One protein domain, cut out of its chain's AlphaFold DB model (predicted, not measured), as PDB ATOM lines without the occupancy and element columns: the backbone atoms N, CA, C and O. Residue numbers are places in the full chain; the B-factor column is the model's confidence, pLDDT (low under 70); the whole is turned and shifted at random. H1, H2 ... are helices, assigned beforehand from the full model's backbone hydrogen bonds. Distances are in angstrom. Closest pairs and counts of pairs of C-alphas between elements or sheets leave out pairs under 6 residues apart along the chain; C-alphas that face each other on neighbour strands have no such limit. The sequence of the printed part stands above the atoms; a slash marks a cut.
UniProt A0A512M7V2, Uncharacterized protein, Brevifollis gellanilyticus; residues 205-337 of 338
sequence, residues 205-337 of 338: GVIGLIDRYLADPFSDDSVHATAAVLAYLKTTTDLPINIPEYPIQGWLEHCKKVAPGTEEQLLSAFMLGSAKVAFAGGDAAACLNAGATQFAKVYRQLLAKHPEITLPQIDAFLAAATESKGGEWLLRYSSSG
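This is residues 205 to 337 of the 338 residues of an uncharacterized protein of Brevifollis gellanilyticus (UniProt A0A512M7V2). Two long helices, H4 and H5, fold back on each other as a hairpin in the middle of the domain, and the other five helices pack round this pair, mostly crossing their neighbours. H1 and H2 pack on H4, H3 packs on the beginning of H4, and the hairpin of H6 and H7 packs on H5. The printed part has 133 residues with seven named helices, H1 to H7 in order along the chain, and no named strand: the class is all helix. The whole is compact and rounded, with a radius of gyration of the C-alphas of 13.9 A and spans of 38 by 32 by 24 A.

H5, the longest helix, holds residues 284 to 305 and measures 31.8 A from its first C-alpha at (162.872, 127.628, 90.063) to its last at (176.548, 143.163, 114.148). H4 is residues 262 to 279, 25.6 A long. H2, residues 220 to 235, is 24.0 A long, and H3, residues 245 to 258, is 19.7 A long. H1 is residues 205 to 215 and begins with C-alpha 205 at (155.431, 120.765, 110.166). H6 is residues 312 to 322, and H7 is residues 326 to 335.

H4 is the hub, touching four helices. It touches H5 closest at the C-alphas of Phe 270 and Gly 291, 4.0 A apart; this hairpin runs opposite ways at a shallow tilt of 32 degrees, only just short of steep. H4 touches H1 with residues 272 to 279 alone, the closest C-alphas being those of Ile 210 and Leu 272, 6.1 A apart. Thr 226 of H2 and Ser 268 of H4 have the closest C-alphas of that touching pair, 6.9 A. H3 and H4 form a hairpin, closest at the C-alphas of Leu 252 and Glu 263, 4.8 A. H7 touches H5 about perpendicular, at 78 degrees, with the C-alphas of Asn 289 and Gly 327 closest at 4.1 A. H6 touches H5 at a steep tilt of 59 degrees, the C-alphas of Thr 293 and Ala 321 being closest at 4.9 A. H1 and H7 are apart. Every O i to N i+4 pair is within hydrogen-bond range in H1 and H7; the others have 11 of 12 in H2, 9 of 10 in H3, 13 of 14 in H4, 16 of 18 in H5 and 6 of 7 in H6.

The C-alphas farthest apart are those of Gly 205 and Gly 337, 39.6 A. The printed part has no cut, and no link is long. The mean pLDDT of the printed part is 89.7; residues 237, 336 and 337 are under 70.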
ATOM      1  N   GLY A 205     154.588 120.341 109.041       89.12
ATOM      2  CA  GLY A 205     155.431 120.765 110.166       89.12
ATOM      3  C   GLY A 205     156.622 121.617 109.713       89.12
ATOM      4  O   GLY A 205     156.850 122.697 110.254       89.12
ATOM      5  N   VAL A 206     157.321 121.183 108.660       91.44
ATOM      6  CA  VAL A 206     158.460 121.888 108.047       91.44
ATOM      7  C   VAL A 206     158.064 123.277 107.544       91.44
ATOM      8  O   VAL A 206     158.785 124.237 107.802       91.44
ATOM      9  N   ILE A 207     156.903 123.423 106.897       91.81
ATOM     10  CA  ILE A 207     156.382 124.739 106.488       91.81
ATOM     11  C   ILE A 207     156.201 125.654 107.710       91.81
ATOM     12  O   ILE A 207     156.642 126.802 107.688       91.81
ATOM     13  N   GLY A 208     155.639 125.135 108.806       91.50
ATOM     14  CA  GLY A 208     155.497 125.893 110.052       91.50
ATOM     15  C   GLY A 208     156.836 126.324 110.666       91.50
ATOM     16  O   GLY A 208     156.936 127.423 111.207       91.50
ATOM     17  N   LEU A 209     157.878 125.494 110.559       92.62
ATOM     18  CA  LEU A 209     159.238 125.838 110.992       92.62
ATOM     19  C   LEU A 209     159.859 126.941 110.120       92.62
ATOM     20  O   LEU A 209     160.486 127.859 110.649       92.62
ATOM     21  N   ILE A 210     159.638 126.892 108.804       94.44
ATOM     22  CA  ILE A 210     160.067 127.946 107.875       94.44
ATOM     23  C   ILE A 210     159.390 129.273 108.225       94.44
ATOM     24  O   ILE A 210     160.056 130.304 108.272       94.44
ATOM     25  N   ASP A 211     158.087 129.271 108.507       92.75
ATOM     26  CA  ASP A 211     157.369 130.497 108.866       92.75
ATOM     27  C   ASP A 211     157.907 131.136 110.155       92.75
ATOM     28  O   ASP A 211     158.072 132.357 110.197       92.75
ATOM     29  N   ARG A 212     158.264 130.329 111.165       91.19
ATOM     30  CA  ARG A 212     158.930 130.817 112.388       91.19
ATOM     31  C   ARG A 212     160.288 131.446 112.080       91.19
ATOM     32  O   ARG A 212     160.538 132.576 112.496       91.19
ATOM     33  N   TYR A 213     161.114 130.765 111.283       94.25
ATOM     34  CA  TYR A 213     162.415 131.287 110.863       94.25
ATOM     35  C   TYR A 213     162.298 132.627 110.135       94.25
ATOM     36  O   TYR A 213     163.037 133.564 110.412       94.25
ATOM     37  N   LEU A 214     161.360 132.758 109.196       91.56
ATOM     38  CA  LEU A 214     161.222 133.983 108.406       91.56
ATOM     39  C   LEU A 214     160.735 135.183 109.234       91.56
ATOM     40  O   LEU A 214     161.048 136.332 108.879       91.56
ATOM     41  N   ALA A 215     159.984 134.918 110.309       92.06
ATOM     42  CA  ALA A 215     159.534 135.921 111.266       92.06
ATOM     43  C   ALA A 215     160.695 136.434 112.133       92.06
ATOM     44  O   ALA A 215     160.896 137.648 112.193       92.06
ATOM     45  N   ASP A 216     161.486 135.530 112.718       91.75
ATOM     46  CA  ASP A 216     162.654 135.873 113.540       91.75
ATOM     47  C   ASP A 216     163.839 134.913 113.297       91.75
ATOM     48  O   ASP A 216     163.981 133.915 114.012       91.75
ATOM     49  N   PRO A 217     164.710 135.204 112.307       90.88
ATOM     50  CA  PRO A 217     165.808 134.317 111.911       90.88
ATOM     51  C   PRO A 217     166.892 134.103 112.974       90.88
ATOM     52  O   PRO A 217     167.684 133.174 112.839       90.88
ATOM     53  N   PHE A 218     166.966 134.972 113.987       90.50
ATOM     54  CA  PHE A 218     168.064 134.998 114.960       90.50
ATOM     55  C   PHE A 218     167.663 134.498 116.353       90.50
ATOM     56  O   PHE A 218     168.500 134.519 117.253       90.50
ATOM     57  N   SER A 219     166.415 134.062 116.542       90.38
ATOM     58  CA  SER A 219     165.987 133.400 117.780       90.38
ATOM     59  C   SER A 219     166.586 131.997 117.919       90.38
ATOM     60  O   SER A 219     166.804 131.302 116.923       90.38
ATOM     61  N   ASP A 220     166.789 131.549 119.160       86.50
ATOM     62  CA  ASP A 220     167.288 130.196 119.462       86.50
ATOM     63  C   ASP A 220     166.378 129.106 118.860       86.50
ATOM     64  O   ASP A 220     166.851 128.125 118.277       86.50
ATOM     65  N   ASP A 221     165.062 129.325 118.907       85.31
ATOM     66  CA  ASP A 221     164.062 128.445 118.294       85.31
ATOM     67  C   ASP A 221     164.242 128.335 116.773       85.31
ATOM     68  O   ASP A 221     164.125 127.245 116.204       85.31
ATOM     69  N   SER A 222     164.563 129.442 116.099       87.50
ATOM     70  CA  SER A 222     164.800 129.473 114.653       87.50
ATOM     71  C   SER A 222     166.102 128.788 114.247       87.50
ATOM     72  O   SER A 222     166.148 128.162 113.183       87.50
ATOM     73  N   VAL A 223     167.138 128.832 115.089       83.31
ATOM     74  CA  VAL A 223     168.391 128.095 114.852       83.31
ATOM     75  C   VAL A 223     168.124 126.586 114.847       83.31
ATOM     76  O   VAL A 223     168.527 125.886 113.915       83.31
ATOM     77  N   HIS A 224     167.360 126.079 115.820       82.00
ATOM     78  CA  HIS A 224     166.961 124.668 115.853       82.00
ATOM     79  C   HIS A 224     166.005 124.295 114.710       82.00
ATOM     80  O   HIS A 224     166.178 123.255 114.066       82.00
ATOM     81  N   ALA A 225     165.021 125.151 114.412       83.62
ATOM     82  CA  ALA A 225     164.080 124.953 113.311       83.62
ATOM     83  C   ALA A 225     164.798 124.820 111.959       83.62
ATOM     84  O   ALA A 225     164.463 123.949 111.155       83.62
ATOM     85  N   THR A 226     165.830 125.634 111.738       89.50
ATOM     86  CA  THR A 226     166.645 125.613 110.520       89.50
ATOM     87  C   THR A 226     167.296 124.253 110.295       89.50
ATOM     88  O   THR A 226     167.209 123.713 109.192       89.50
ATOM     89  N   ALA A 227     167.888 123.649 111.330       87.12
ATOM     90  CA  ALA A 227     168.525 122.339 111.210       87.12
ATOM     91  C   ALA A 227     167.534 121.248 110.757       87.12
ATOM     92  O   ALA A 227     167.850 120.454 109.869       87.12
ATOM     93  N   ALA A 228     166.317 121.246 111.312       87.19
ATOM     94  CA  ALA A 228     165.270 120.299 110.933       87.19
ATOM     95  C   ALA A 228     164.788 120.511 109.486       87.19
ATOM     96  O   ALA A 228     164.642 119.545 108.734       87.19
ATOM     97  N   VAL A 229     164.601 121.769 109.066       90.62
ATOM     98  CA  VAL A 229     164.218 122.101 107.684       90.62
ATOM     99  C   VAL A 229     165.307 121.666 106.703       90.62
ATOM    100  O   VAL A 229     165.009 121.009 105.709       90.62
ATOM    101  N   LEU A 230     166.576 121.968 106.982       89.75
ATOM    102  CA  LEU A 230     167.690 121.575 106.114       89.75
ATOM    103  C   LEU A 230     167.842 120.050 106.027       89.75
ATOM    104  O   LEU A 230     168.131 119.530 104.949       89.75
ATOM    105  N   ALA A 231     167.629 119.322 107.127       87.94
ATOM    106  CA  ALA A 231     167.628 117.860 107.117       87.94
ATOM    107  C   ALA A 231     166.516 117.297 106.218       87.94
ATOM    108  O   ALA A 231     166.779 116.386 105.434       87.94
ATOM    109  N   TYR A 232     165.312 117.878 106.274       88.88
ATOM    110  CA  TYR A 232     164.216 117.517 105.375       88.88
ATOM    111  C   TYR A 232     164.573 117.798 103.909       88.88
ATOM    112  O   TYR A 232     164.484 116.901 103.075       88.88
ATOM    113  N   LEU A 233     165.053 119.008 103.596       88.50
ATOM    114  CA  LEU A 233     165.408 119.402 102.226       88.50
ATOM    115  C   LEU A 233     166.500 118.508 101.620       88.50
ATOM    116  O   LEU A 233     166.438 118.197 100.437       88.50
ATOM    117  N   LYS A 234     167.457 118.018 102.419       85.44
ATOM    118  CA  LYS A 234     168.468 117.046 101.953       85.44
ATOM    119  C   LYS A 234     167.868 115.719 101.486       85.44
ATOM    120  O   LYS A 234     168.478 115.034 100.672       85.44
ATOM    121  N   THR A 235     166.707 115.337 102.014       79.69
ATOM    122  CA  THR A 235     166.013 114.094 101.644       79.69
ATOM    123  C   THR A 235     164.943 114.284 100.568       79.69
ATOM    124  O   THR A 235     164.409 113.293 100.076       79.69
ATOM    125  N   THR A 236     164.662 115.531 100.184       79.88
ATOM    126  CA  THR A 236     163.546 115.926  99.315       79.88
ATOM    127  C   THR A 236     164.096 116.549  98.033       79.88
ATOM    128  O   THR A 236     164.463 117.721  98.005       79.88
ATOM    129  N   THR A 237     164.192 115.757  96.963       67.69
ATOM    130  CA  THR A 237     164.857 116.156  95.704       67.69
ATOM    131  C   THR A 237     163.912 116.721  94.640       67.69
ATOM    132  O   THR A 237     164.358 117.080  93.558       67.69
ATOM    133  N   ASP A 238     162.607 116.760  94.903       74.88
ATOM    134  CA  ASP A 238     161.559 117.204  93.974       74.88
ATOM    135  C   ASP A 238     161.280 118.714  94.032       74.88
ATOM    136  O   ASP A 238     160.514 119.232  93.218       74.88
ATOM    137  N   LEU A 239     161.903 119.441  94.964       84.75
ATOM    138  CA  LEU A 239     161.740 120.888  95.079       84.75
ATOM    139  C   LEU A 239     162.703 121.630  94.134       84.75
ATOM    140  O   LEU A 239     163.898 121.328  94.130       84.75
ATOM    141  N   PRO A 240     162.236 122.646  93.380       87.69
ATOM    142  CA  PRO A 240     163.051 123.391  92.417       87.69
ATOM    143  C   PRO A 240     163.955 124.439  93.099       87.69
ATOM    144  O   PRO A 240     163.967 125.614  92.734       87.69
ATOM    145  N   ILE A 241     164.708 124.026  94.120       90.00
ATOM    146  CA  ILE A 241     165.624 124.881  94.880       90.00
ATOM    147  C   ILE A 241     167.030 124.698  94.315       90.00
ATOM    148  O   ILE A 241     167.597 123.611  94.381       90.00
ATOM    149  N   ASN A 242     167.602 125.775  93.782       85.69
ATOM    150  CA  ASN A 242     168.975 125.794  93.295       85.69
ATOM    151  C   ASN A 242     169.698 127.037  93.820       85.69
ATOM    152  O   ASN A 242     169.160 128.144  93.746       85.69
ATOM    153  N   ILE A 243     170.913 126.851  94.332       86.31
ATOM    154  CA  ILE A 243     171.782 127.935  94.794       86.31
ATOM    155  C   ILE A 243     172.902 128.102  93.766       86.31
ATOM    156  O   ILE A 243     173.695 127.177  93.598       86.31
ATOM    157  N   PRO A 244     172.996 129.259  93.088       84.75
ATOM    158  CA  PRO A 244     174.121 129.548  92.212       84.75
ATOM    159  C   PRO A 244     175.439 129.480  92.988       84.75
ATOM    160  O   PRO A 244     175.608 130.203  93.966       84.75
ATOM    161  N   GLU A 245     176.371 128.639  92.542       84.94
ATOM    162  CA  GLU A 245     177.687 128.488  93.175       84.94
ATOM    163  C   GLU A 245     178.461 129.814  93.137       84.94
ATOM    164  O   GLU A 245     178.849 130.353  94.169       84.94
ATOM    165  N   TYR A 246     178.566 130.430  91.960       84.19
ATOM    166  CA  TYR A 246     179.047 131.802  91.817       84.19
ATOM    167  C   TYR A 246     177.861 132.780  91.747       84.19
ATOM    168  O   TYR A 246     176.918 132.514  90.997       84.19
ATOM    169  N   PRO A 247     177.888 133.938  92.436       87.38
ATOM    170  CA  PRO A 247     178.958 134.432  93.314       87.38
ATOM    171  C   PRO A 247     178.812 134.006  94.789       87.38
ATOM    172  O   PRO A 247     179.658 134.355  95.610       87.38
ATOM    173  N   ILE A 248     177.739 133.283  95.139       90.31
ATOM    174  CA  ILE A 248     177.338 133.045  96.534       90.31
ATOM    175  C   ILE A 248     178.441 132.342  97.325       90.31
ATOM    176  O   ILE A 248     178.739 132.768  98.435       90.31
ATOM    177  N   GLN A 249     179.095 131.322  96.769       90.38
ATOM    178  CA  GLN A 249     180.166 130.602  97.457       90.38
ATOM    179  C   GLN A 249     181.308 131.535  97.871       90.38
ATOM    180  O   GLN A 249     181.724 131.500  99.025       90.38
ATOM    181  N   GLY A 250     181.766 132.416  96.977       91.56
ATOM    182  CA  GLY A 250     182.830 133.372  97.298       91.56
ATOM    183  C   GLY A 250     182.424 134.349  98.407       91.56
ATOM    184  O   GLY A 250     183.232 134.693  99.270       91.56
ATOM    185  N   TRP A 251     181.151 134.757  98.437       94.00
ATOM    186  CA  TRP A 251     180.612 135.585  99.518       94.00
ATOM    187  C   TRP A 251     180.566 134.833 100.850       94.00
ATOM    188  O   TRP A 251     180.959 135.383 101.877       94.00
ATOM    189  N   LEU A 252     180.130 133.571 100.837       94.81
ATOM    190  CA  LEU A 252     180.086 132.714 102.021       94.81
ATOM    191  C   LEU A 252     181.494 132.429 102.564       94.81
ATOM    192  O   LEU A 252     181.707 132.501 103.771       94.81
ATOM    193  N   GLU A 253     182.474 132.179 101.695       95.44
ATOM    194  CA  GLU A 253     183.878 131.990 102.081       95.44
ATOM    195  C   GLU A 253     184.473 133.248 102.725       95.44
ATOM    196  O   GLU A 253     185.174 133.157 103.738       95.44
ATOM    197  N   HIS A 254     184.162 134.430 102.183       94.06
ATOM    198  CA  HIS A 254     184.544 135.697 102.799       94.06
ATOM    199  C   HIS A 254     183.919 135.855 104.191       94.06
ATOM    200  O   HIS A 254     184.642 136.089 105.160       94.06
ATOM    201  N   CYS A 255     182.601 135.666 104.304       94.62
ATOM    202  CA  CYS A 255     181.871 135.770 105.569       94.62
ATOM    203  C   CYS A 255     182.450 134.821 106.625       94.62
ATOM    204  O   CYS A 255     182.791 135.258 107.720       94.62
ATOM    205  N   LYS A 256     182.702 133.560 106.259       96.00
ATOM    206  CA  LYS A 256     183.329 132.559 107.131       96.00
ATOM    207  C   LYS A 256     184.696 132.987 107.653       96.00
ATOM    208  O   LYS A 256     185.029 132.736 108.809       96.00
ATOM    209  N   LYS A 257     185.522 133.587 106.793       96.06
ATOM    210  CA  LYS A 257     186.882 134.010 107.152       96.06
ATOM    211  C   LYS A 257     186.875 135.187 108.121       96.06
ATOM    212  O   LYS A 257     187.755 135.267 108.974       96.06
ATOM    213  N   VAL A 258     185.939 136.113 107.940       95.44
ATOM    214  CA  VAL A 258     185.942 137.396 108.640       95.44
ATOM    215  C   VAL A 258     185.058 137.365 109.898       95.44
ATOM    216  O   VAL A 258     185.479 137.863 110.936       95.44
ATOM    217  N   ALA A 259     183.894 136.715 109.839       93.62
ATOM    218  CA  ALA A 259     182.972 136.513 110.958       93.62
ATOM    219  C   ALA A 259     182.380 135.082 110.916       93.62
ATOM    220  O   ALA A 259     181.301 134.871 110.351       93.62
ATOM    221  N   PRO A 260     183.070 134.078 111.490       94.12
ATOM    222  CA  PRO A 260     182.650 132.676 111.420       94.12
ATOM    223  C   PRO A 260     181.218 132.429 111.923       94.12
ATOM    224  O   PRO A 260     180.817 132.959 112.958       94.12
ATOM    225  N   GLY A 261     180.464 131.594 111.207       90.62
ATOM    226  CA  GLY A 261     179.064 131.253 111.488       90.62
ATOM    227  C   GLY A 261     178.056 132.106 110.710       90.62
ATOM    228  O   GLY A 261     176.922 131.675 110.486       90.62
ATOM    229  N   THR A 262     178.456 133.289 110.231       93.12
ATOM    230  CA  THR A 262     177.586 134.140 109.400       93.12
ATOM    231  C   THR A 262     177.291 133.507 108.039       93.12
ATOM    232  O   THR A 262     176.195 133.677 107.507       93.12
ATOM    233  N   GLU A 263     178.210 132.704 107.498       94.69
ATOM    234  CA  GLU A 263     178.017 131.974 106.247       94.69
ATOM    235  C   GLU A 263     176.894 130.937 106.347       94.69
ATOM    236  O   GLU A 263     176.076 130.813 105.436       94.69
ATOM    237  N   GLU A 264     176.799 130.226 107.473       92.06
ATOM    238  CA  GLU A 264     175.762 129.213 107.678       92.06
ATOM    239  C   GLU A 264     174.388 129.869 107.824       92.06
ATOM    240  O   GLU A 264     173.400 129.374 107.274       92.06
ATOM    241  N   GLN A 265     174.326 131.022 108.496       93.06
ATOM    242  CA  GLN A 265     173.101 131.814 108.625       93.06
ATOM    243  C   GLN A 265     172.638 132.369 107.273       93.06
ATOM    244  O   GLN A 265     171.450 132.311 106.953       93.06
ATOM    245  N   LEU A 266     173.563 132.853 106.441       94.56
ATOM    246  CA  LEU A 266     173.260 133.345 105.096       94.56
ATOM    247  C   LEU A 266     172.812 132.226 104.150       94.56
ATOM    248  O   LEU A 266     171.817 132.381 103.435       94.56
ATOM    249  N   LEU A 267     173.496 131.081 104.174       93.81
ATOM    250  CA  LEU A 267     173.109 129.912 103.386       93.81
ATOM    251  C   LEU A 267     171.726 129.396 103.805       93.81
ATOM    252  O   LEU A 267     170.878 129.119 102.956       93.81
ATOM    253  N   SER A 268     171.470 129.335 105.114       93.62
ATOM    254  CA  SER A 268     170.167 128.960 105.666       93.62
ATOM    255  C   SER A 268     169.074 129.944 105.255       93.62
ATOM    256  O   SER A 268     167.997 129.526 104.835       93.62
ATOM    257  N   ALA A 269     169.355 131.249 105.295       94.75
ATOM    258  CA  ALA A 269     168.435 132.283 104.836       94.75
ATOM    259  C   ALA A 269     168.024 132.080 103.378       94.75
ATOM    260  O   ALA A 269     166.833 132.141 103.068       94.75
ATOM    261  N   PHE A 270     168.992 131.783 102.511       95.06
ATOM    262  CA  PHE A 270     168.719 131.493 101.112       95.06
ATOM    263  C   PHE A 270     167.842 130.245 100.963       95.06
ATOM    264  O   PHE A 270     166.762 130.314 100.377       95.06
ATOM    265  N   MET A 271     168.270 129.123 101.550       94.25
ATOM    266  CA  MET A 271     167.572 127.838 101.456       94.25
ATOM    267  C   MET A 271     166.130 127.919 101.961       94.25
ATOM    268  O   MET A 271     165.215 127.464 101.279       94.25
ATOM    269  N   LEU A 272     165.906 128.514 103.136       95.00
ATOM    270  CA  LEU A 272     164.578 128.588 103.750       95.00
ATOM    271  C   LEU A 272     163.662 129.581 103.023       95.00
ATOM    272  O   LEU A 272     162.463 129.322 102.893       95.00
ATOM    273  N   GLY A 273     164.213 130.681 102.494       94.88
ATOM    274  CA  GLY A 273     163.479 131.601 101.625       94.88
ATOM    275  C   GLY A 273     162.992 130.914 100.346       94.88
ATOM    276  O   GLY A 273     161.808 130.997 100.013       94.88
ATOM    277  N   SER A 274     163.877 130.172  99.671       95.00
ATOM    278  CA  SER A 274     163.524 129.374  98.490       95.00
ATOM    279  C   SER A 274     162.516 128.274  98.817       95.00
ATOM    280  O   SER A 274     161.526 128.120  98.104       95.00
ATOM    281  N   ALA A 275     162.720 127.546  99.918       94.44
ATOM    282  CA  ALA A 275     161.843 126.458 100.334       94.44
ATOM    283  C   ALA A 275     160.405 126.927 100.585       94.44
ATOM    284  O   ALA A 275     159.472 126.249 100.160       94.44
ATOM    285  N   LYS A 276     160.208 128.106 101.195       94.81
ATOM    286  CA  LYS A 276     158.867 128.673 101.423       94.81
ATOM    287  C   LYS A 276     158.058 128.767 100.126       94.81
ATOM    288  O   LYS A 276     156.881 128.418 100.099       94.81
ATOM    289  N   VAL A 277     158.696 129.233  99.051       94.81
ATOM    290  CA  VAL A 277     158.057 129.384  97.738       94.81
ATOM    291  C   VAL A 277     157.927 128.043  97.021       94.81
ATOM    292  O   VAL A 277     156.880 127.780  96.431       94.81
ATOM    293  N   ALA A 278     158.922 127.162  97.138       92.69
ATOM    294  CA  ALA A 278     158.866 125.819  96.567       92.69
ATOM    295  C   ALA A 278     157.674 125.014  97.117       92.69
ATOM    296  O   ALA A 278     156.909 124.430  96.352       92.69
ATOM    297  N   PHE A 279     157.447 125.046  98.436       91.00
ATOM    298  CA  PHE A 279     156.294 124.383  99.057       91.00
ATOM    299  C   PHE A 279     154.944 124.990  98.655       91.00
ATOM    300  O   PHE A 279     153.932 124.294  98.706       91.00
ATOM    301  N   ALA A 280     154.923 126.254  98.227       91.19
ATOM    302  CA  ALA A 280     153.742 126.911  97.672       91.19
ATOM    303  C   ALA A 280     153.540 126.633  96.164       91.19
ATOM    304  O   ALA A 280     152.623 127.187  95.563       91.19
ATOM    305  N   GLY A 281     154.377 125.785  95.552       88.31
ATOM    306  CA  GLY A 281     154.299 125.425  94.134       88.31
ATOM    307  C   GLY A 281     154.983 126.415  93.188       88.31
ATOM    308  O   GLY A 281     154.701 126.396  91.992       88.31
ATOM    309  N   GLY A 282     155.854 127.290  93.700       91.50
ATOM    310  CA  GLY A 282     156.637 128.199  92.868       91.50
ATOM    311  C   GLY A 282     157.691 127.473  92.028       91.50
ATOM    312  O   GLY A 282     158.234 126.445  92.435       91.50
ATOM    313  N   ASP A 283     157.991 128.024  90.854       91.19
ATOM    314  CA  ASP A 283     159.032 127.508  89.965       91.19
ATOM    315  C   ASP A 283     160.453 127.864  90.447       91.19
ATOM    316  O   ASP A 283     160.650 128.553  91.454       91.19
ATOM    317  N   ALA A 284     161.470 127.394  89.718       91.19
ATOM    318  CA  ALA A 284     162.872 127.628  90.063       91.19
ATOM    319  C   ALA A 284     163.240 129.123  90.120       91.19
ATOM    320  O   ALA A 284     164.024 129.530  90.978       91.19
ATOM    321  N   ALA A 285     162.665 129.955  89.245       91.81
ATOM    322  CA  ALA A 285     162.947 131.388  89.211       91.81
ATOM    323  C   ALA A 285     162.339 132.107  90.427       91.81
ATOM    324  O   ALA A 285     163.005 132.922  91.071       91.81
ATOM    325  N   ALA A 286     161.104 131.760  90.789       93.75
ATOM    326  CA  ALA A 286     160.441 132.261  91.984       93.75
ATOM    327  C   ALA A 286     161.185 131.830  93.260       93.75
ATOM    328  O   ALA A 286     161.426 132.656  94.144       93.75
ATOM    329  N   CYS A 287     161.619 130.567  93.331       94.12
ATOM    330  CA  CYS A 287     162.414 130.050  94.446       94.12
ATOM    331  C   CYS A 287     163.752 130.787  94.581       94.12
ATOM    332  O   CYS A 287     164.141 131.162  95.691       94.12
ATOM    333  N   LEU A 288     164.437 131.041  93.464       94.06
ATOM    334  CA  LEU A 288     165.700 131.772  93.445       94.06
ATOM    335  C   LEU A 288     165.531 133.219  93.939       94.06
ATOM    336  O   LEU A 288     166.301 133.683  94.780       94.06
ATOM    337  N   ASN A 289     164.501 133.926  93.462       94.31
ATOM    338  CA  ASN A 289     164.199 135.292  93.899       94.31
ATOM    339  C   ASN A 289     163.853 135.362  95.394       94.31
ATOM    340  O   ASN A 289     164.305 136.274  96.095       94.31
ATOM    341  N   ALA A 290     163.087 134.398  95.906       94.56
ATOM    342  CA  ALA A 290     162.725 134.344  97.319       94.56
ATOM    343  C   ALA A 290     163.935 134.069  98.223       94.56
ATOM    344  O   ALA A 290     164.113 134.754  99.234       94.56
ATOM    345  N   GLY A 291     164.801 133.132  97.825       94.75
ATOM    346  CA  GLY A 291     166.063 132.865  98.517       94.75
ATOM    347  C   GLY A 291     166.967 134.096  98.550       94.75
ATOM    348  O   GLY A 291     167.425 134.499  99.619       94.75
ATOM    349  N   ALA A 292     167.129 134.774  97.412       95.12
ATOM    350  CA  ALA A 292     167.899 136.012  97.315       95.12
ATOM    351  C   ALA A 292     167.350 137.132  98.218       95.12
ATOM    352  O   ALA A 292     168.110 137.829  98.892       95.12
ATOM    353  N   THR A 293     166.027 137.287  98.271       94.31
ATOM    354  CA  THR A 293     165.363 138.293  99.114       94.31
ATOM    355  C   THR A 293     165.617 138.028 100.596       94.31
ATOM    356  O   THR A 293     165.973 138.941 101.348       94.31
ATOM    357  N   GLN A 294     165.484 136.770 101.027       94.38
ATOM    358  CA  GLN A 294     165.711 136.402 102.420       94.38
ATOM    359  C   GLN A 294     167.197 136.485 102.799       94.38
ATOM    360  O   GLN A 294     167.511 136.986 103.880       94.38
ATOM    361  N   PHE A 295     168.109 136.089 101.905       95.31
ATOM    362  CA  PHE A 295     169.550 136.303 102.069       95.31
ATOM    363  C   PHE A 295     169.853 137.786 102.302       95.31
ATOM    364  O   PHE A 295     170.514 138.133 103.275       95.31
ATOM    365  N   ALA A 296     169.316 138.678 101.463       94.38
ATOM    366  CA  ALA A 296     169.539 140.116 101.588       94.38
ATOM    367  C   ALA A 296     169.010 140.687 102.916       94.38
ATOM    368  O   ALA A 296     169.665 141.525 103.542       94.38
ATOM    369  N   LYS A 297     167.842 140.217 103.376       93.38
ATOM    370  CA  LYS A 297     167.263 140.599 104.674       93.38
ATOM    371  C   LYS A 297     168.182 140.202 105.833       93.38
ATOM    372  O   LYS A 297     168.452 141.034 106.697       93.38
ATOM    373  N   VAL A 298     168.652 138.955 105.848       94.69
ATOM    374  CA  VAL A 298     169.515 138.422 106.916       94.69
ATOM    375  C   VAL A 298     170.905 139.057 106.870       94.69
ATOM    376  O   VAL A 298     171.403 139.480 107.910       94.69
ATOM    377  N   TYR A 299     171.482 139.245 105.680       94.94
ATOM    378  CA  TYR A 299     172.771 139.914 105.500       94.94
ATOM    379  C   TYR A 299     172.789 141.322 106.099       94.94
ATOM    380  O   TYR A 299     173.713 141.658 106.826       94.94
ATOM    381  N   ARG A 300     171.749 142.140 105.879       93.56
ATOM    382  CA  ARG A 300     171.686 143.491 106.474       93.56
ATOM    383  C   ARG A 300     171.678 143.477 108.002       93.56
ATOM    384  O   ARG A 300     172.259 144.361 108.621       93.56
ATOM    385  N   GLN A 301     171.015 142.495 108.608       93.44
ATOM    386  CA  GLN A 301     170.980 142.358 110.067       93.44
ATOM    387  C   GLN A 301     172.324 141.866 110.613       93.44
ATOM    388  O   GLN A 301     172.778 142.348 111.649       93.44
ATOM    389  N   LEU A 302     172.977 140.953 109.890       94.06
ATOM    390  CA  LEU A 302     174.329 140.500 110.196       94.06
ATOM    391  C   LEU A 302     175.349 141.625 110.075       94.06
ATOM    392  O   LEU A 302     176.156 141.794 110.978       94.06
ATOM    393  N   LEU A 303     175.257 142.442 109.030       94.31
ATOM    394  CA  LEU A 303     176.153 143.567 108.787       94.31
ATOM    395  C   LEU A 303     176.121 144.597 109.927       94.31
ATOM    396  O   LEU A 303     177.146 145.177 110.267       94.31
ATOM    397  N   ALA A 304     174.961 144.799 110.561       92.31
ATOM    398  CA  ALA A 304     174.847 145.676 111.727       92.31
ATOM    399  C   ALA A 304     175.613 145.150 112.958       92.31
ATOM    400  O   ALA A 304     176.016 145.943 113.807       92.31
ATOM    401  N   LYS A 305     175.801 143.828 113.064       92.31
ATOM    402  CA  LYS A 305     176.548 143.163 114.148       92.31
ATOM    403  C   LYS A 305     178.015 142.905 113.783       92.31
ATOM    404  O   LYS A 305     178.862 142.923 114.668       92.31
ATOM    405  N   HIS A 306     178.282 142.696 112.497       93.38
ATOM    406  CA  HIS A 306     179.570 142.336 111.911       93.38
ATOM    407  C   HIS A 306     179.869 143.222 110.690       93.38
ATOM    408  O   HIS A 306     179.779 142.745 109.556       93.38
ATOM    409  N   PRO A 307     180.184 144.521 110.862       93.56
ATOM    410  CA  PRO A 307     180.445 145.433 109.741       93.56
ATOM    411  C   PRO A 307     181.550 144.957 108.784       93.56
ATOM    412  O   PRO A 307     181.575 145.309 107.604       93.56
ATOM    413  N   GLU A 308     182.468 144.141 109.287       92.69
ATOM    414  CA  GLU A 308     183.611 143.583 108.580       92.69
ATOM    415  C   GLU A 308     183.251 142.631 107.424       92.69
ATOM    416  O   GLU A 308     184.081 142.441 106.539       92.69
ATOM    417  N   ILE A 309     182.022 142.098 107.365       92.44
ATOM    418  CA  ILE A 309     181.571 141.210 106.271       92.44
ATOM    419  C   ILE A 309     181.229 141.955 104.967       92.44
ATOM    420  O   ILE A 309     180.771 141.341 104.004       92.44
ATOM    421  N   THR A 310     181.400 143.282 104.942       91.56
ATOM    422  CA  THR A 310     181.039 144.139 103.805       91.56
ATOM    423  C   THR A 310     181.778 143.743 102.526       91.56
ATOM    424  O   THR A 310     183.006 143.778 102.468       91.56
ATOM    425  N   LEU A 311     181.022 143.504 101.449       87.44
ATOM    426  CA  LEU A 311     181.552 143.345 100.095       87.44
ATOM    427  C   LEU A 311     180.800 144.236  99.087       87.44
ATOM    428  O   LEU A 311     179.577 144.127  98.994       87.44
ATOM    429  N   PRO A 312     181.500 145.014  98.232       84.50
ATOM    430  CA  PRO A 312     180.859 145.911  97.258       84.50
ATOM    431  C   PRO A 312     179.894 145.212  96.289       84.50
ATOM    432  O   PRO A 312     178.908 145.786  95.836       84.50
ATOM    433  N   GLN A 313     180.184 143.953  95.952       84.38
ATOM    434  CA  GLN A 313     179.340 143.151  95.065       84.38
ATOM    435  C   GLN A 313     178.015 142.759  95.729       84.38
ATOM    436  O   GLN A 313     177.000 142.657  95.041       84.38
ATOM    437  N   ILE A 314     178.014 142.579  97.056       87.12
ATOM    438  CA  ILE A 314     176.798 142.274  97.809       87.12
ATOM    439  C   ILE A 314     175.897 143.508  97.841       87.12
ATOM    440  O   ILE A 314     174.701 143.364  97.636       87.12
ATOM    441  N   ASP A 315     176.430 144.724  97.977       84.81
ATOM    442  CA  ASP A 315     175.608 145.946  98.018       84.81
ATOM    443  C   ASP A 315     174.766 146.148  96.747       84.81
ATOM    444  O   ASP A 315     173.571 146.449  96.822       84.81
ATOM    445  N   ALA A 316     175.360 145.908  95.573       84.94
ATOM    446  CA  ALA A 316     174.640 145.940  94.298       84.94
ATOM    447  C   ALA A 316     173.543 144.861  94.227       84.94
ATOM    448  O   ALA A 316     172.439 145.116  93.739       84.94
ATOM    449  N   PHE A 317     173.826 143.670  94.756       91.94
ATOM    450  CA  PHE A 317     172.850 142.594  94.887       91.94
ATOM    451  C   PHE A 317     171.714 142.947  95.865       91.94
ATOM    452  O   PHE A 317     170.547 142.705  95.557       91.94
ATOM    453  N   LEU A 318     172.016 143.565  97.012       90.19
ATOM    454  CA  LEU A 318     171.028 143.940  98.028       90.19
ATOM    455  C   LEU A 318     169.975 144.898  97.471       90.19
ATOM    456  O   LEU A 318     168.803 144.781  97.836       90.19
ATOM    457  N   ALA A 319     170.381 145.832  96.606       87.50
ATOM    458  CA  ALA A 319     169.468 146.750  95.931       87.50
ATOM    459  C   ALA A 319     168.497 145.997  95.002       87.50
ATOM    460  O   ALA A 319     167.283 146.199  95.071       87.50
ATOM    461  N   ALA A 320     169.006 145.061  94.196       87.88
ATOM    462  CA  ALA A 320     168.173 144.234  93.323       87.88
ATOM    463  C   ALA A 320     167.237 143.302  94.116       87.88
ATOM    464  O   ALA A 320     166.072 143.122  93.755       87.88
ATOM    465  N   ALA A 321     167.717 142.732  95.222       89.31
ATOM    466  CA  ALA A 321     166.940 141.847  96.082       89.31
ATOM    467  C   ALA A 321     165.768 142.569  96.772       89.31
ATOM    468  O   ALA A 321     164.706 141.975  96.930       89.31
ATOM    469  N   THR A 322     165.903 143.855  97.121       81.81
ATOM    470  CA  THR A 322     164.778 144.647  97.662       81.81
ATOM    471  C   THR A 322     163.653 144.907  96.677       81.81
ATOM    472  O   THR A 322     162.524 145.130  97.102       81.81
ATOM    473  N   GLU A 323     163.938 144.850  95.380       85.31
ATOM    474  CA  GLU A 323     162.931 144.951  94.322       85.31
ATOM    475  C   GLU A 323     162.414 143.577  93.867       85.31
ATOM    476  O   GLU A 323     161.796 143.474  92.810       85.31
ATOM    477  N   SER A 324     162.695 142.508  94.623       82.31
ATOM    478  CA  SER A 324     162.373 141.120  94.257       82.31
ATOM    479  C   SER A 324     163.015 140.653  92.940       82.31
ATOM    480  O   SER A 324     162.527 139.721  92.308       82.31
ATOM    481  N   LYS A 325     164.133 141.271  92.535       88.81
ATOM    482  CA  LYS A 325     164.910 140.935  91.323       88.81
ATOM    483  C   LYS A 325     166.272 140.313  91.645       88.81
ATOM    484  O   LYS A 325     167.143 140.225  90.782       88.81
ATOM    485  N   GLY A 326     166.490 139.903  92.895       87.44
ATOM    486  CA  GLY A 326     167.775 139.366  93.349       87.44
ATOM    487  C   GLY A 326     168.188 138.084  92.617       87.44
ATOM    488  O   GLY A 326     169.361 137.915  92.300       87.44
ATOM    489  N   GLY A 327     167.240 137.208  92.281       87.00
ATOM    490  CA  GLY A 327     167.500 135.990  91.512       87.00
ATOM    491  C   GLY A 327     167.876 136.276  90.058       87.00
ATOM    492  O   GLY A 327     168.837 135.702  89.554       87.00
ATOM    493  N   GLU A 328     167.197 137.221  89.399       89.06
ATOM    494  CA  GLU A 328     167.607 137.684  88.063       89.06
ATOM    495  C   GLU A 328     169.014 138.283  88.075       89.06
ATOM    496  O   GLU A 328     169.813 138.017  87.175       89.06
ATOM    497  N   TRP A 329     169.318 139.089  89.096       91.31
ATOM    498  CA  TRP A 329     170.645 139.667  89.272       91.31
ATOM    499  C   TRP A 329     171.700 138.571  89.411       91.31
ATOM    500  O   TRP A 329     172.702 138.616  88.702       91.31
ATOM    501  N   LEU A 330     171.444 137.559  90.252       90.19
ATOM    502  CA  LEU A 330     172.350 136.427  90.442       90.19
ATOM    503  C   LEU A 330     172.598 135.701  89.124       90.19
ATOM    504  O   LEU A 330     173.748 135.579  88.735       90.19
ATOM    505  N   LEU A 331     171.553 135.321  88.381       87.75
ATOM    506  CA  LEU A 331     171.714 134.634  87.091       87.75
ATOM    507  C   LEU A 331     172.556 135.444  86.098       87.75
ATOM    508  O   LEU A 331     173.457 134.898  85.455       87.75
ATOM    509  N   ARG A 332     172.302 136.755  85.990       86.75
ATOM    510  CA  ARG A 332     173.085 137.637  85.113       86.75
ATOM    511  C   ARG A 332     174.539 137.703  85.571       86.75
ATOM    512  O   ARG A 332     175.436 137.550  84.744       86.75
ATOM    513  N   TYR A 333     174.776 137.871  86.868       84.81
ATOM    514  CA  TYR A 333     176.120 137.955  87.436       84.81
ATOM    515  C   TYR A 333     176.897 136.644  87.250       84.81
ATOM    516  O   TYR A 333     178.031 136.673  86.781       84.81
ATOM    517  N   SER A 334     176.259 135.494  87.487       81.19
ATOM    518  CA  SER A 334     176.835 134.164  87.251       81.19
ATOM    519  C   SER A 334     177.186 133.922  85.789       81.19
ATOM    520  O   SER A 334     178.259 133.406  85.494       81.19
ATOM    521  N   SER A 335     176.325 134.341  84.858       74.69
ATOM    522  CA  SER A 335     176.606 134.205  83.422       74.69
ATOM    523  C   SER A 335     177.692 135.160  82.909       74.69
ATOM    524  O   SER A 335     178.223 134.958  81.821       74.69
ATOM    525  N   SER A 336     178.039 136.193  83.687       65.88
ATOM    526  CA  SER A 336     179.029 137.204  83.306       65.88
ATOM    527  C   SER A 336     180.479 136.778  83.566       65.88
ATOM    528  O   SER A 336     181.376 137.474  83.096       65.88
ATOM    529  N   GLY A 337     180.709 135.672  84.293       55.59
ATOM    530  CA  GLY A 337     181.997 134.967  84.393       55.59
ATOM    531  C   GLY A 337     183.238 135.834  84.631       55.59
ATOM    532  O   GLY A 337     184.268 135.568  84.015       55.59
TER     533      GLY A 337